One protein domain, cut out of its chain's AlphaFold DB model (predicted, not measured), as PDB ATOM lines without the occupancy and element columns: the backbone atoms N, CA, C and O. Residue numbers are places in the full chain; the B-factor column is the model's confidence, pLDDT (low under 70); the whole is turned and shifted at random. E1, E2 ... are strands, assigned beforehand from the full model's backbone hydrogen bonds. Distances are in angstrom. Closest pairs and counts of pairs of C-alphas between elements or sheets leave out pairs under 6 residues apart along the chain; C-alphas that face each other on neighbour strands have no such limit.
ATOM      1  N   SER A 110     166.724   3.015  48.996       89.00
ATOM      2  CA  SER A 110     167.166   3.694  50.223       89.00
ATOM      3  C   SER A 110     168.059   4.926  50.008       89.00
ATOM      4  O   SER A 110     168.432   5.577  50.980       89.00
ATOM      5  N   ALA A 111     168.414   5.266  48.766       90.06
ATOM      6  CA  ALA A 111     169.034   6.549  48.452       90.06
ATOM      7  C   ALA A 111     168.023   7.708  48.474       90.06
ATOM      8  O   ALA A 111     168.453   8.856  48.600       90.06
ATOM      9  N   LEU A 112     166.718   7.433  48.334       91.94
ATOM     10  CA  LEU A 112     165.661   8.446  48.343       91.94
ATOM     11  C   LEU A 112     165.100   8.700  49.747       91.94
ATOM     12  O   LEU A 112     165.022   7.789  50.571       91.94
ATOM     13  N   GLY A 113     164.621   9.921  49.975       90.06
ATOM     14  CA  GLY A 113     163.853  10.298  51.157       90.06
ATOM     15  C   GLY A 113     162.924  11.487  50.903       90.06
ATOM     16  O   GLY A 113     163.147  12.299  50.003       90.06
ATOM     17  N   LEU A 114     161.876  11.581  51.719       88.81
ATOM     18  CA  LEU A 114     160.945  12.708  51.805       88.81
ATOM     19  C   LEU A 114     160.727  13.065  53.283       88.81
ATOM     20  O   LEU A 114     160.900  12.211  54.157       88.81
ATOM     21  N   THR A 115     160.324  14.307  53.574       81.88
ATOM     22  CA  THR A 115     159.828  14.677  54.912       81.88
ATOM     23  C   THR A 115     158.635  13.796  55.288       81.88
ATOM     24  O   THR A 115     157.606  13.825  54.616       81.88
ATOM     25  N   GLN A 116     158.761  13.064  56.393       73.31
ATOM     26  CA  GLN A 116     157.662  12.309  56.993       73.31
ATOM     27  C   GLN A 116     156.796  13.220  57.873       73.31
ATOM     28  O   GLN A 116     157.277  14.227  58.390       73.31
ATOM     29  N   ASN A 117     155.531  12.839  58.073       68.81
ATOM     30  CA  ASN A 117     154.573  13.519  58.956       68.81
ATOM     31  C   ASN A 117     154.308  15.002  58.609       68.81
ATOM     32  O   ASN A 117     153.958  15.792  59.484       68.81
ATOM     33  N   ALA A 118     154.441  15.389  57.336       80.75
ATOM     34  CA  ALA A 118     153.981  16.696  56.875       80.75
ATOM     35  C   ALA A 118     152.447  16.807  57.001       80.75
ATOM     36  O   ALA A 118     151.722  15.855  56.693       80.75
ATOM     37  N   VAL A 119     151.949  17.977  57.417       87.06
ATOM     38  CA  VAL A 119     150.507  18.237  57.585       87.06
ATOM     39  C   VAL A 119     150.039  19.457  56.795       87.06
ATOM     40  O   VAL A 119     150.801  20.400  56.598       87.06
ATOM     41  N   PHE A 120     148.788  19.443  56.337       91.88
ATOM     42  CA  PHE A 120     148.084  20.577  55.740       91.88
ATOM     43  C   PHE A 120     147.394  21.413  56.822       91.88
ATOM     44  O   PHE A 120     146.443  20.949  57.451       91.88
ATOM     45  N   THR A 121     147.821  22.666  56.967       90.62
ATOM     46  CA  THR A 121     147.213  23.674  57.847       90.62
ATOM     47  C   THR A 121     146.306  24.597  57.032       90.62
ATOM     48  O   THR A 121     146.772  25.188  56.051       90.62
ATOM     49  N   GLN A 122     145.056  24.807  57.454       92.00
ATOM     50  CA  GLN A 122     144.200  25.848  56.870       92.00
ATOM     51  C   GLN A 122     144.708  27.258  57.229       92.00
ATOM     52  O   GLN A 122     145.142  27.510  58.354       92.00
ATOM     53  N   LYS A 123     144.665  28.188  56.272       91.56
ATOM     54  CA  LYS A 123     145.046  29.601  56.436       91.56
ATOM     55  C   LYS A 123     143.813  30.508  56.509       91.56
ATOM     56  O   LYS A 123     142.690  30.075  56.264       91.56
ATOM     57  N   GLU A 124     144.014  31.777  56.865       89.50
ATOM     58  CA  GLU A 124     142.928  32.757  57.067       89.50
ATOM     59  C   GLU A 124     142.081  33.004  55.800       89.50
ATOM     60  O   GLU A 124     140.887  33.289  55.890       89.50
ATOM     61  N   ASP A 125     142.680  32.839  54.618       90.94
ATOM     62  CA  ASP A 125     142.020  32.890  53.305       90.94
ATOM     63  C   ASP A 125     141.256  31.599  52.933       90.94
ATOM     64  O   ASP A 125     140.577  31.560  51.906       90.94
ATOM     65  N   LYS A 126     141.296  30.585  53.810       87.75
ATOM     66  CA  LYS A 126     140.741  29.223  53.690       87.75
ATOM     67  C   LYS A 126     141.506  28.262  52.778       87.75
ATOM     68  O   LYS A 126     141.099  27.100  52.697       87.75
ATOM     69  N   THR A 127     142.613  28.683  52.165       92.50
ATOM     70  CA  THR A 127     143.534  27.753  51.493       92.50
ATOM     71  C   THR A 127     144.153  26.793  52.509       92.50
ATOM     72  O   THR A 127     144.283  27.108  53.695       92.50
ATOM     73  N   TRP A 128     144.543  25.604  52.058       94.12
ATOM     74  CA  TRP A 128     145.267  24.628  52.869       94.12
ATOM     75  C   TRP A 128     146.702  24.535  52.374       94.12
ATOM     76  O   TRP A 128     146.933  24.219  51.209       94.12
ATOM     77  N   VAL A 129     147.671  24.790  53.256       94.94
ATOM     78  CA  VAL A 129     149.101  24.807  52.907       94.94
ATOM     79  C   VAL A 129     149.855  23.787  53.750       94.94
ATOM     80  O   VAL A 129     149.675  23.740  54.969       94.94
ATOM     81  N   SER A 130     150.694  22.970  53.113       93.62
ATOM     82  CA  SER A 130     151.471  21.942  53.809       93.62
ATOM     83  C   SER A 130     152.607  22.530  54.651       93.62
ATOM     84  O   SER A 130     153.170  23.582  54.334       93.62
ATOM     85  N   SER A 131     153.036  21.787  55.670       90.19
ATOM     86  CA  SER A 131     154.385  21.913  56.229       90.19
ATOM     87  C   SER A 131     155.448  21.761  55.119       90.19
ATOM     88  O   SER A 131     155.168  21.119  54.100       90.19
ATOM     89  N   PRO A 132     156.668  22.306  55.285       92.00
ATOM     90  CA  PRO A 132     157.727  22.175  54.284       92.00
ATOM     91  C   PRO A 132     158.178  20.720  54.079       92.00
ATOM     92  O   PRO A 132     158.569  20.032  55.024       92.00
ATOM     93  N   ILE A 133     158.159  20.267  52.828       92.06
ATOM     94  CA  ILE A 133     158.559  18.923  52.404       92.06
ATOM     95  C   ILE A 133     159.911  19.031  51.708       92.06
ATOM     96  O   ILE A 133     160.035  19.720  50.699       92.06
ATOM     97  N   THR A 134     160.925  18.350  52.231       91.56
ATOM     98  CA  THR A 134     162.256  18.270  51.626       91.56
ATOM     99  C   THR A 134     162.406  16.930  50.928       91.56
ATOM    100  O   THR A 134     162.105  15.890  51.516       91.56
ATOM    101  N   PHE A 135     162.891  16.948  49.690       93.44
ATOM    102  CA  PHE A 135     163.243  15.743  48.943       93.44
ATOM    103  C   PHE A 135     164.753  15.498  48.998       93.44
ATOM    104  O   PHE A 135     165.554  16.418  48.831       93.44
ATOM    105  N   THR A 136     165.164  14.250  49.212       91.94
ATOM    106  CA  THR A 136     166.573  13.843  49.196       91.94
ATOM    107  C   THR A 136     166.791  12.664  48.254       91.94
ATOM    108  O   THR A 136     165.996  11.731  48.187       91.94
ATOM    109  N   ALA A 137     167.900  12.707  47.517       88.38
ATOM    110  CA  ALA A 137     168.404  11.613  46.696       88.38
ATOM    111  C   ALA A 137     169.935  11.549  46.845       88.38
ATOM    112  O   ALA A 137     170.685  12.356  46.286       88.38
ATOM    113  N   THR A 138     170.412  10.628  47.677       86.50
ATOM    114  CA  THR A 138     171.819  10.542  48.089       86.50
ATOM    115  C   THR A 138     172.678  10.000  46.951       86.50
ATOM    116  O   THR A 138     172.475   8.884  46.485       86.50
ATOM    117  N   GLY A 139     173.650  10.795  46.491       81.00
ATOM    118  CA  GLY A 139     174.516  10.434  45.361       81.00
ATOM    119  C   GLY A 139     173.851  10.526  43.980       81.00
ATOM    120  O   GLY A 139     174.469  10.143  42.990       81.00
ATOM    121  N   ILE A 140     172.622  11.050  43.887       83.88
ATOM    122  CA  ILE A 140     171.863  11.178  42.637       83.88
ATOM    123  C   ILE A 140     171.581  12.665  42.381       83.88
ATOM    124  O   ILE A 140     170.903  13.312  43.173       83.88
ATOM    125  N   SER A 141     172.087  13.211  41.268       77.31
ATOM    126  CA  SER A 141     171.991  14.652  40.946       77.31
ATOM    127  C   SER A 141     171.131  14.980  39.714       77.31
ATOM    128  O   SER A 141     171.197  16.088  39.181       77.31
ATOM    129  N   THR A 142     170.279  14.040  39.285       78.88
ATOM    130  CA  THR A 142     169.218  14.310  38.297       78.88
ATOM    131  C   THR A 142     168.017  15.024  38.928       78.88
ATOM    132  O   THR A 142     167.807  14.959  40.139       78.88
ATOM    133  N   TRP A 143     167.206  15.670  38.089       84.56
ATOM    134  CA  TRP A 143     165.847  16.092  38.430       84.56
ATOM    135  C   TRP A 143     164.921  14.887  38.652       84.56
ATOM    136  O   TRP A 143     165.106  13.827  38.041       84.56
ATOM    137  N   PHE A 144     163.908  15.079  39.493       91.94
ATOM    138  CA  PHE A 144     162.785  14.173  39.719       91.94
ATOM    139  C   PHE A 144     161.463  14.916  39.506       91.94
ATOM    140  O   PHE A 144     161.376  16.117  39.759       91.94
ATOM    141  N   THR A 145     160.430  14.194  39.079       94.75
ATOM    142  CA  THR A 145     159.067  14.712  38.933       94.75
ATOM    143  C   THR A 145     158.262  14.418  40.194       94.75
ATOM    144  O   THR A 145     158.169  13.268  40.623       94.75
ATOM    145  N   LEU A 146     157.666  15.460  40.765       95.81
ATOM    146  CA  LEU A 146     156.686  15.417  41.843       95.81
ATOM    147  C   LEU A 146     155.286  15.192  41.248       95.81
ATOM    148  O   LEU A 146     154.754  16.045  40.535       95.81
ATOM    149  N   ASN A 147     154.690  14.044  41.552       94.56
ATOM    150  CA  ASN A 147     153.348  13.659  41.129       94.56
ATOM    151  C   ASN A 147     152.347  14.021  42.240       94.56
ATOM    152  O   ASN A 147     152.472  13.537  43.368       94.56
ATOM    153  N   LEU A 148     151.358  14.858  41.911       94.69
ATOM    154  CA  LEU A 148     150.363  15.400  42.845       94.69
ATOM    155  C   LEU A 148     148.925  15.059  42.406       94.69
ATOM    156  O   LEU A 148     148.665  14.982  41.201       94.69
ATOM    157  N   PRO A 149     147.971  14.910  43.346       90.31
ATOM    158  CA  PRO A 149     146.539  14.898  43.042       90.31
ATOM    159  C   PRO A 149     146.065  16.207  42.396       90.31
ATOM    160  O   PRO A 149     146.603  17.275  42.665       90.31
ATOM    161  N   GLY A 150     145.028  16.141  41.556       83.62
ATOM    162  CA  GLY A 150     144.667  17.230  40.632       83.62
ATOM    163  C   GLY A 150     144.202  18.559  41.250       83.62
ATOM    164  O   GLY A 150     144.159  19.558  40.538       83.62
ATOM    165  N   ASN A 151     143.857  18.595  42.541       86.75
ATOM    166  CA  ASN A 151     143.530  19.817  43.293       86.75
ATOM    167  C   ASN A 151     144.729  20.404  44.065       86.75
ATOM    168  O   ASN A 151     144.587  21.454  44.694       86.75
ATOM    169  N   ILE A 152     145.886  19.738  44.041       94.19
ATOM    170  CA  ILE A 152     147.048  20.046  44.876       94.19
ATOM    171  C   ILE A 152     148.224  20.446  43.989       94.19
ATOM    172  O   ILE A 152     148.578  19.753  43.037       94.19
ATOM    173  N   HIS A 153     148.852  21.570  44.315       95.25
ATOM    174  CA  HIS A 153     149.958  22.136  43.547       95.25
ATOM    175  C   HIS A 153     151.048  22.680  44.474       95.25
ATOM    176  O   HIS A 153     150.804  22.932  45.650       95.25
ATOM    177  N   THR A 154     152.270  22.855  43.974       95.31
ATOM    178  CA  THR A 154     153.329  23.562  44.711       95.31
ATOM    179  C   THR A 154     153.076  25.068  44.701       95.31
ATOM    180  O   THR A 154     152.545  25.605  43.730       95.31
ATOM    181  N   THR A 155     153.516  25.789  45.737       90.44
ATOM    182  CA  THR A 155     153.322  27.253  45.869       90.44
ATOM    183  C   THR A 155     153.905  28.083  44.705       90.44
ATOM    184  O   THR A 155     153.541  29.242  44.528       90.44
ATOM    185  N   ASN A 156     154.796  27.509  43.890       87.25
ATOM    186  CA  ASN A 156     155.364  28.119  42.681       87.25
ATOM    187  C   ASN A 156     154.902  27.455  41.361       87.25
ATOM    188  O   ASN A 156     155.371  27.852  40.295       87.25
ATOM    189  N   GLY A 157     154.035  26.439  41.415       89.12
ATOM    190  CA  GLY A 157     153.578  25.660  40.259       89.12
ATOM    191  C   GLY A 157     154.631  24.742  39.617       89.12
ATOM    192  O   GLY A 157     154.358  24.158  38.570       89.12
ATOM    193  N   VAL A 158     155.826  24.610  40.203       89.12
ATOM    194  CA  VAL A 158     156.914  23.767  39.679       89.12
ATOM    195  C   VAL A 158     156.807  22.353  40.247       89.12
ATOM    196  O   VAL A 158     156.732  22.175  41.462       89.12
ATOM    197  N   THR A 159     156.833  21.344  39.374       92.44
ATOM    198  CA  THR A 159     156.812  19.914  39.738       92.44
ATOM    199  C   THR A 159     158.132  19.187  39.467       92.44
ATOM    200  O   THR A 159     158.227  17.991  39.724       92.44
ATOM    201  N   GLU A 160     159.170  19.875  38.985       90.12
ATOM    202  CA  GLU A 160     160.535  19.337  38.917       90.12
ATOM    203  C   GLU A 160     161.304  19.705  40.196       90.12
ATOM    204  O   GLU A 160     161.332  20.873  40.581       90.12
ATOM    205  N   VAL A 161     161.922  18.719  40.854       90.62
ATOM    206  CA  VAL A 161     162.665  18.890  42.119       90.62
ATOM    207  C   VAL A 161     164.026  18.184  42.100       90.62
ATOM    208  O   VAL A 161     164.219  17.186  41.395       90.62
ATOM    209  N   LYS A 162     164.978  18.674  42.899       88.81
ATOM    210  CA  LYS A 162     166.295  18.059  43.145       88.81
ATOM    211  C   LYS A 162     166.502  17.632  44.594       88.81
ATOM    212  O   LYS A 162     165.863  18.110  45.524       88.81
ATOM    213  N   SER A 163     167.481  16.746  44.770       89.25
ATOM    214  CA  SER A 163     168.039  16.377  46.073       89.25
ATOM    215  C   SER A 163     168.468  17.619  46.867       89.25
ATOM    216  O   SER A 163     169.330  18.373  46.417       89.25
ATOM    217  N   GLY A 164     167.871  17.814  48.044       85.75
ATOM    218  CA  GLY A 164     168.113  18.950  48.936       85.75
ATOM    219  C   GLY A 164     167.150  20.130  48.767       85.75
ATOM    220  O   GLY A 164     167.265  21.091  49.524       85.75
ATOM    221  N   GLU A 165     166.208  20.083  47.820       87.31
ATOM    222  CA  GLU A 165     165.188  21.126  47.666       87.31
ATOM    223  C   GLU A 165     163.985  20.893  48.592       87.31
ATOM    224  O   GLU A 165     163.552  19.760  48.830       87.31
ATOM    225  N   THR A 166     163.435  21.999  49.101       93.19
ATOM    226  CA  THR A 166     162.258  22.034  49.976       93.19
ATOM    227  C   THR A 166     161.117  22.771  49.283       93.19
ATOM    228  O   THR A 166     161.312  23.872  48.766       93.19
ATOM    229  N   PHE A 167     159.920  22.189  49.301       93.75
ATOM    230  CA  PHE A 167     158.707  22.736  48.698       93.75
ATOM    231  C   PHE A 167     157.516  22.681  49.666       93.75
ATOM    232  O   PHE A 167     157.510  21.940  50.646       93.75
ATOM    233  N   THR A 168     156.489  23.477  49.378       95.38
ATOM    234  CA  THR A 168     155.199  23.483  50.082       95.38
ATOM    235  C   THR A 168     154.076  23.270  49.083       95.38
ATOM    236  O   THR A 168     154.131  23.787  47.962       95.38
ATOM    237  N   LEU A 169     153.064  22.505  49.485       96.19
ATOM    238  CA  LEU A 169     151.868  22.249  48.690       96.19
ATOM    239  C   LEU A 169     150.716  23.150  49.123       96.19
ATOM    240  O   LEU A 169     150.633  23.538  50.286       96.19
ATOM    241  N   VAL A 170     149.818  23.434  48.187       96.25
ATOM    242  CA  VAL A 170     148.629  24.271  48.342       96.25
ATOM    243  C   VAL A 170     147.420  23.528  47.769       96.25
ATOM    244  O   VAL A 170     147.511  22.924  46.697       96.25
ATOM    245  N   SER A 171     146.295  23.584  48.478       94.69
ATOM    246  CA  SER A 171     144.972  23.151  48.017       94.69
ATOM    247  C   SER A 171     143.956  24.272  48.248       94.69
ATOM    248  O   SER A 171     143.829  24.784  49.361       94.69
ATOM    249  N   GLU A 172     143.221  24.637  47.197       92.06
ATOM    250  CA  GLU A 172     142.161  25.665  47.231       92.06
ATOM    251  C   GLU A 172     140.882  25.176  47.937       92.06
ATOM    252  O   GLU A 172     140.037  25.965  48.354       92.06
ATOM    253  N   SER A 173     140.729  23.855  48.061       90.19
ATOM    254  CA  SER A 173     139.675  23.192  48.830       90.19
ATOM    255  C   SER A 173     140.263  22.467  50.035       90.19
ATOM    256  O   SER A 173     141.470  22.229  50.106       90.19
ATOM    257  N   GLU A 174     139.397  22.037  50.951       89.31
ATOM    258  CA  GLU A 174     139.767  21.026  51.941       89.31
ATOM    259  C   GLU A 174     140.319  19.768  51.235       89.31
ATOM    260  O   GLU A 174     139.691  19.297  50.280       89.31
ATOM    261  N   PRO A 175     141.512  19.275  51.625       87.88
ATOM    262  CA  PRO A 175     142.071  18.033  51.111       87.88
ATOM    263  C   PRO A 175     141.527  16.820  51.882       87.88
ATOM    264  O   PRO A 175     141.025  16.947  53.001       87.88
ATOM    265  N   ASP A 176     141.686  15.630  51.305       84.69
ATOM    266  CA  ASP A 176     141.383  14.367  51.984       84.69
ATOM    267  C   ASP A 176     142.187  14.208  53.293       84.69
ATOM    268  O   ASP A 176     143.289  14.741  53.441       84.69
ATOM    269  N   GLU A 177     141.672  13.411  54.237       80.69
ATOM    270  CA  GLU A 177     142.336  13.109  55.527       80.69
ATOM    271  C   GLU A 177     143.762  12.539  55.376       80.69
ATOM    272  O   GLU A 177     144.589  12.623  56.290       80.69
ATOM    273  N   ALA A 178     144.039  11.925  54.224       81.06
ATOM    274  CA  ALA A 178     145.315  11.341  53.849       81.06
ATOM    275  C   ALA A 178     145.549  11.528  52.341       81.06
ATOM    276  O   ALA A 178     144.952  10.840  51.516       81.06
ATOM    277  N   VAL A 179     146.446  12.446  51.995       88.56
ATOM    278  CA  VAL A 179     146.893  12.743  50.632       88.56
ATOM    279  C   VAL A 179     148.201  12.004  50.370       88.56
ATOM    280  O   VAL A 179     149.216  12.321  50.990       88.56
ATOM    281  N   GLU A 180     148.224  11.051  49.438       88.56
ATOM    282  CA  GLU A 180     149.489  10.496  48.942       88.56
ATOM    283  C   GLU A 180     150.094  11.400  47.856       88.56
ATOM    284  O   GLU A 180     149.412  11.826  46.921       88.56
ATOM    285  N   ILE A 181     151.395  11.664  47.973       93.00
ATOM    286  CA  ILE A 181     152.225  12.254  46.917       93.00
ATOM    287  C   ILE A 181     153.382  11.312  46.591       93.00
ATOM    288  O   ILE A 181     153.819  10.546  47.451       93.00
ATOM    289  N   SER A 182     153.932  11.392  45.380       93.06
ATOM    290  CA  SER A 182     155.161  10.664  45.039       93.06
ATOM    291  C   SER A 182     156.160  11.519  44.275       93.06
ATOM    292  O   SER A 182     155.786  12.428  43.540       93.06
ATOM    293  N   VAL A 183     157.442  11.208  44.434       94.62
ATOM    294  CA  VAL A 183     158.546  11.788  43.668       94.62
ATOM    295  C   VAL A 183     159.239  10.662  42.908       94.62
ATOM    296  O   VAL A 183     159.643   9.660  43.502       94.62
ATOM    297  N   SER A 184     159.359  10.807  41.589       94.38
ATOM    298  CA  SER A 184     159.867   9.756  40.699       94.38
ATOM    299  C   SER A 184     160.838  10.280  39.645       94.38
ATOM    300  O   SER A 184     160.646  11.367  39.104       94.38
ATOM    301  N   SER A 185     161.862   9.495  39.313       91.56
ATOM    302  CA  SER A 185     162.771   9.756  38.192       91.56
ATOM    303  C   SER A 185     163.305   8.459  37.600       91.56
ATOM    304  O   SER A 185     163.159   7.373  38.153       91.56
ATOM    305  N   ASP A 186     163.923   8.579  36.438       90.00
ATOM    306  CA  ASP A 186     164.106   7.486  35.496       90.00
ATOM    307  C   ASP A 186     165.613   7.354  35.198       90.00
ATOM    308  O   ASP A 186     166.129   7.771  34.156       90.00
ATOM    309  N   VAL A 187     166.338   6.876  36.214       85.81
ATOM    310  CA  VAL A 187     167.749   7.188  36.490       85.81
ATOM    311  C   VAL A 187     168.703   6.273  35.707       85.81
ATOM    312  O   VAL A 187     168.657   5.053  35.884       85.81
ATOM    313  N   PRO A 188     169.606   6.819  34.868       82.56
ATOM    314  CA  PRO A 188     170.559   6.021  34.102       82.56
ATOM    315  C   PRO A 188     171.761   5.573  34.947       82.56
ATOM    316  O   PRO A 188     172.349   6.363  35.692       82.56
ATOM    317  N   TRP A 189     172.181   4.320  34.776       81.25
ATOM    318  CA  TRP A 189     173.327   3.730  35.475       81.25
ATOM    319  C   TRP A 189     174.148   2.772  34.596       81.25
ATOM    320  O   TRP A 189     173.673   2.276  33.576       81.25
ATOM    321  N   VAL A 190     175.407   2.528  34.963       77.50
ATOM    322  CA  VAL A 190     176.358   1.687  34.215       77.50
ATOM    323  C   VAL A 190     176.325   0.239  34.718       77.50
ATOM    324  O   VAL A 190     176.715  -0.042  35.848       77.50
ATOM    325  N   ASP A 191     175.912  -0.700  33.862       78.62
ATOM    326  CA  ASP A 191     175.959  -2.137  34.160       78.62
ATOM    327  C   ASP A 191     177.380  -2.687  33.959       78.62
ATOM    328  O   ASP A 191     177.740  -3.183  32.884       78.62
ATOM    329  N   GLY A 192     178.184  -2.586  35.017       68.81
ATOM    330  CA  GLY A 192     179.510  -3.190  35.126       68.81
ATOM    331  C   GLY A 192     180.570  -2.587  34.200       68.81
ATOM    332  O   GLY A 192     180.478  -1.445  33.755       68.81
ATOM    333  N   ASP A 193     181.612  -3.372  33.932       66.25
ATOM    334  CA  ASP A 193     182.813  -2.902  33.242       66.25
ATOM    335  C   ASP A 193     182.618  -2.563  31.754       66.25
ATOM    336  O   ASP A 193     181.640  -2.922  31.092       66.25
ATOM    337  N   LEU A 194     183.639  -1.892  31.215       56.47
ATOM    338  CA  LEU A 194     183.787  -1.542  29.807       56.47
ATOM    339  C   LEU A 194     183.717  -2.782  28.898       56.47
ATOM    340  O   LEU A 194     184.535  -3.698  28.995       56.47
ATOM    341  N   ARG A 195     182.750  -2.800  27.975       56.97
ATOM    342  CA  ARG A 195     182.427  -3.961  27.133       56.97
ATOM    343  C   ARG A 195     182.978  -3.804  25.718       56.97
ATOM    344  O   ARG A 195     182.965  -2.715  25.143       56.97
ATOM    345  N   VAL A 196     183.415  -4.922  25.134       64.50
ATOM    346  CA  VAL A 196     183.875  -5.006  23.739       64.50
ATOM    347  C   VAL A 196     182.786  -5.645  22.879       64.50
ATOM    348  O   VAL A 196     182.509  -6.840  22.983       64.50
ATOM    349  N   TYR A 197     182.181  -4.845  22.009       57.59
ATOM    350  CA  TYR A 197     181.118  -5.248  21.097       57.59
ATOM    351  C   TYR A 197     181.728  -5.691  19.766       57.59
ATOM    352  O   TYR A 197     182.353  -4.896  19.062       57.59
ATOM    353  N   LYS A 198     181.548  -6.967  19.417       71.88
ATOM    354  CA  LYS A 198     182.004  -7.523  18.138       71.88
ATOM    355  C   LYS A 198     180.892  -7.378  17.088       71.88
ATOM    356  O   LYS A 198     179.760  -7.758  17.385       71.88
ATOM    357  N   PRO A 199     181.173  -6.844  15.888       62.69
ATOM    358  CA  PRO A 199     180.177  -6.740  14.827       62.69
ATOM    359  C   PRO A 199     179.800  -8.121  14.274       62.69
ATOM    360  O   PRO A 199     180.601  -9.053  14.279       62.69
ATOM    361  N   SER A 200     178.576  -8.242  13.755       73.38
ATOM    362  CA  SER A 200     178.044  -9.482  13.167       73.38
ATOM    363  C   SER A 200     178.650  -9.849  11.805       73.38
ATOM    364  O   SER A 200     178.405 -10.943  11.302       73.38
ATOM    365  N   THR A 201     179.446  -8.960  11.206       65.06
ATOM    366  CA  THR A 201     180.188  -9.199   9.963       65.06
ATOM    367  C   THR A 201     181.650  -8.781  10.120       65.06
ATOM    368  O   THR A 201     181.970  -7.801  10.790       65.06
ATOM    369  N   SER A 202     182.552  -9.517   9.467       62.03
ATOM    370  CA  SER A 202     184.016  -9.360   9.560       62.03
ATOM    371  C   SER A 202     184.577  -8.051   8.995       62.03
ATOM    372  O   SER A 202     185.772  -7.799   9.111       62.03
ATOM    373  N   ASN A 203     183.742  -7.233   8.352       65.94
ATOM    374  CA  ASN A 203     184.165  -6.037   7.618       65.94
ATOM    375  C   ASN A 203     184.236  -4.783   8.506       65.94
ATOM    376  O   ASN A 203     184.546  -3.698   8.017       65.94
ATOM    377  N   TYR A 204     183.930  -4.920   9.797       46.69
ATOM    378  CA  TYR A 204     183.909  -3.832  10.766       46.69
ATOM    379  C   TYR A 204     184.811  -4.156  11.964       46.69
ATOM    380  O   TYR A 204     185.020  -5.316  12.315       46.69
ATOM    381  N   GLN A 205     185.340  -3.115  12.605       47.00
ATOM    382  CA  GLN A 205     186.144  -3.242  13.821       47.00
ATOM    383  C   GLN A 205     185.272  -3.491  15.062       47.00
ATOM    384  O   GLN A 205     184.102  -3.109  15.099       47.00
ATOM    385  N   ASN A 206     185.863  -4.074  16.109       54.12
ATOM    386  CA  ASN A 206     185.222  -4.140  17.423       54.12
ATOM    387  C   ASN A 206     184.996  -2.719  17.969       54.12
ATOM    388  O   ASN A 206     185.881  -1.867  17.878       54.12
ATOM    389  N   MET A 207     183.838  -2.482  18.579       51.72
ATOM    390  CA  MET A 207     183.549  -1.253  19.321       51.72
ATOM    391  C   MET A 207     183.779  -1.470  20.818       51.72
ATOM    392  O   MET A 207     183.682  -2.590  21.318       51.72
ATOM    393  N   VAL A 208     184.058  -0.390  21.544       48.53
ATOM    394  CA  VAL A 208     184.255  -0.397  23.000       48.53
ATOM    395  C   VAL A 208     183.271   0.597  23.614       48.53
ATOM    396  O   VAL A 208     183.138   1.708  23.100       48.53
ATOM    397  N   GLY A 209     182.554   0.210  24.670       55.38
ATOM    398  CA  GLY A 209     181.527   1.059  25.279       55.38
ATOM    399  C   GLY A 209     180.927   0.494  26.566       55.38
ATOM    400  O   GLY A 209     181.252  -0.615  26.985       55.38
ATOM    401  N   LEU A 210     180.046   1.269  27.196       60.97
ATOM    402  CA  LEU A 210     179.342   0.901  28.426       60.97
ATOM    403  C   LEU A 210     177.913   0.446  28.105       60.97
ATOM    404  O   LEU A 210     177.255   1.028  27.241       60.97
ATOM    405  N   LYS A 211     177.403  -0.556  28.830       70.62
ATOM    406  CA  LYS A 211     175.978  -0.912  28.779       70.62
ATOM    407  C   LYS A 211     175.235  -0.062  29.805       70.62
ATOM    408  O   LYS A 211     175.265  -0.358  30.994       70.62
ATOM    409  N   ILE A 212     174.577   0.992  29.340       76.19
ATOM    410  CA  ILE A 212     173.717   1.809  30.199       76.19
ATOM    411  C   ILE A 212     172.414   1.053  30.470       76.19
ATOM    412  O   ILE A 212     171.805   0.481  29.564       76.19
ATOM    413  N   GLN A 213     172.004   1.026  31.729       81.06
ATOM    414  CA  GLN A 213     170.690   0.611  32.208       81.06
ATOM    415  C   GLN A 213     169.976   1.817  32.814       81.06
ATOM    416  O   GLN A 213     170.528   2.915  32.882       81.06
ATOM    417  N   LYS A 214     168.712   1.628  33.172       88.25
ATOM    418  CA  LYS A 214     167.824   2.695  33.609       88.25
ATOM    419  C   LYS A 214     166.903   2.129  34.676       88.25
ATOM    420  O   LYS A 214     166.308   1.083  34.442       88.25
ATOM    421  N   GLU A 215     166.825   2.810  35.811       90.50
ATOM    422  CA  GLU A 215     166.062   2.375  36.978       90.50
ATOM    423  C   GLU A 215     164.963   3.391  37.293       90.50
ATOM    424  O   GLU A 215     165.245   4.585  37.433       90.50
ATOM    425  N   THR A 216     163.715   2.937  37.403       93.81
ATOM    426  CA  THR A 216     162.578   3.823  37.693       93.81
ATOM    427  C   THR A 216     162.457   4.021  39.204       93.81
ATOM    428  O   THR A 216     161.714   3.344  39.919       93.81
ATOM    429  N   MET A 217     163.247   4.971  39.690       91.50
ATOM    430  CA  MET A 217     163.335   5.382  41.083       91.50
ATOM    431  C   MET A 217     162.070   6.126  41.502       91.50
ATOM    432  O   MET A 217     161.670   7.090  40.855       91.50
ATOM    433  N   ASN A 218     161.446   5.699  42.597       94.50
ATOM    434  CA  ASN A 218     160.233   6.309  43.134       94.50
ATOM    435  C   ASN A 218     160.216   6.236  44.667       94.50
ATOM    436  O   ASN A 218     160.763   5.304  45.256       94.50
ATOM    437  N   ILE A 219     159.598   7.234  45.292       92.12
ATOM    438  CA  ILE A 219     159.284   7.288  46.722       92.12
ATOM    439  C   ILE A 219     157.941   8.004  46.891       92.12
ATOM    440  O   ILE A 219     157.676   8.973  46.176       92.12
ATOM    441  N   SER A 220     157.094   7.549  47.813       90.88
ATOM    442  CA  SER A 220     155.861   8.244  48.195       90.88
ATOM    443  C   SER A 220     155.827   8.561  49.686       90.88
ATOM    444  O   SER A 220     156.590   8.004  50.478       90.88
ATOM    445  N   THR A 221     154.975   9.512  50.065       86.31
ATOM    446  CA  THR A 221     154.642   9.794  51.466       86.31
ATOM    447  C   THR A 221     153.208  10.312  51.573       86.31
ATOM    448  O   THR A 221     152.624  10.767  50.586       86.31
ATOM    449  N   THR A 222     152.634  10.228  52.772       84.50
ATOM    450  CA  THR A 222     151.259  10.647  53.057       84.50
ATOM    451  C   THR A 222     151.254  11.927  53.880       84.50
ATOM    452  O   THR A 222     151.743  11.951  55.010       84.50
ATOM    453  N   ILE A 223     150.647  12.973  53.332       86.62
ATOM    454  CA  ILE A 223     150.385  14.246  54.002       86.62
ATOM    455  C   ILE A 223     148.974  14.167  54.587       86.62
ATOM    456  O   ILE A 223     148.051  13.702  53.920       86.62
ATOM    457  N   ARG A 224     148.783  14.596  55.833       83.62
ATOM    458  CA  ARG A 224     147.468  14.565  56.508       83.62
ATOM    459  C   ARG A 224     146.932  15.973  56.717       83.62
ATOM    460  O   ARG A 224     147.711  16.921  56.687       83.62
ATOM    461  N   LYS A 225     145.635  16.139  56.975       85.06
ATOM    462  CA  LYS A 225     145.156  17.398  57.569       85.06
ATOM    463  C   LYS A 225     145.749  17.563  58.970       85.06
ATOM    464  O   LYS A 225     145.892  16.586  59.708       85.06
ATOM    465  N   GLU A 226     146.096  18.792  59.330       75.44
ATOM    466  CA  GLU A 226     146.391  19.137  60.717       75.44
ATOM    467  C   GLU A 226     145.105  18.968  61.535       75.44
ATOM    468  O   GLU A 226     144.100  19.635  61.291       75.44
TER     469      GLU A 226
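AT A GLANCE: This is residues 110 to 226 of the 384 residues of the protein "CNA-B domain-containing protein" of Erysipelotrichaceae bacterium (UniProt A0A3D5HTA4). A long rod built of strands: at one end a body in which a strongly curled sheet folds back on itself, with the small sheet of E1 and E4 covering part of it, and at the other end an arm where the long pair E8 and E11 leads to the hairpin E9 and E10, which sticks out. The printed part has 117 residues with no named helix and eleven named strands, E1 to E11 in order along the chain, and its class is all strand, though under half of the residues, 58, are in named elements. The large sheet is mixed, in the order E5, E8, E11, E2, E3, E7, E6; the sheets E1 with E4 and E9 with E10 are antiparallel. The whole is extended, with a radius of gyration of the C-alphas of 20.7 A and spans of 75 by 23 by 21 A.

IN THESE COORDINATES: E1, residues 112 to 114, begins at C-alpha 112 (165.661, 8.446, 48.343). E2 is residues 119 to 122, E3 128 to 130 and E4 133 to 137, 13.5 A long. E5 is residues 144 to 147, E6 152 to 154 and E7 169 to 171. E8, residues 178 to 190, is 38.0 A long and ends at C-alpha 190 (176.358, 1.687, 34.215). E9 is residues 195 to 197 and E10 207 to 209. E11, residues 212 to 225, is 42.5 A long and ends at C-alpha 225 (145.156, 17.398, 57.569).

HOW THE PARTS SIT: The large sheet is a folded sheet, bent back on itself: E5, E8, E11 and E2 face E7 and E6, with E3 as the hinge. E8 and E11 are antiparallel at 165 degrees, with N 183 and O 219 2.8 A apart, within hydrogen-bond range. E5, an edge strand, is antiparallel to E8, with N 145 and O 184 at 2.8 A. E2 is parallel to E11, with N 120 and O 224 at 2.8 A. In the hairpin E2 and E3, N 121 and O 129 are 2.9 A apart. E3 and E7 are antiparallel, with N 130 and O 169 at 2.9 A. In the hairpin E6 and E7, N 170 and O 153 are 2.8 A apart. The large sheet makes a sandwich, two sheets face to face, with E1 and E4, where N 113 and O 136 are 2.9 A apart. The closest C-alphas of E1 and E11 are those of Leu 112 and Ile 219, 6.7 A apart. In the hairpin E9 and E10, N 197 and O 207 are 2.8 A apart. E10 runs on into E11 at 23 degrees.

THE WHOLE: The C-alphas of Glu 124 and Ser 202 are the two farthest apart, 75.6 A. The printed part has no cut. The link E6 to E7, 14 residues, is long. The mean pLDDT of the printed part is 83.8, and 18 residues are under 70, among them 201 to 210.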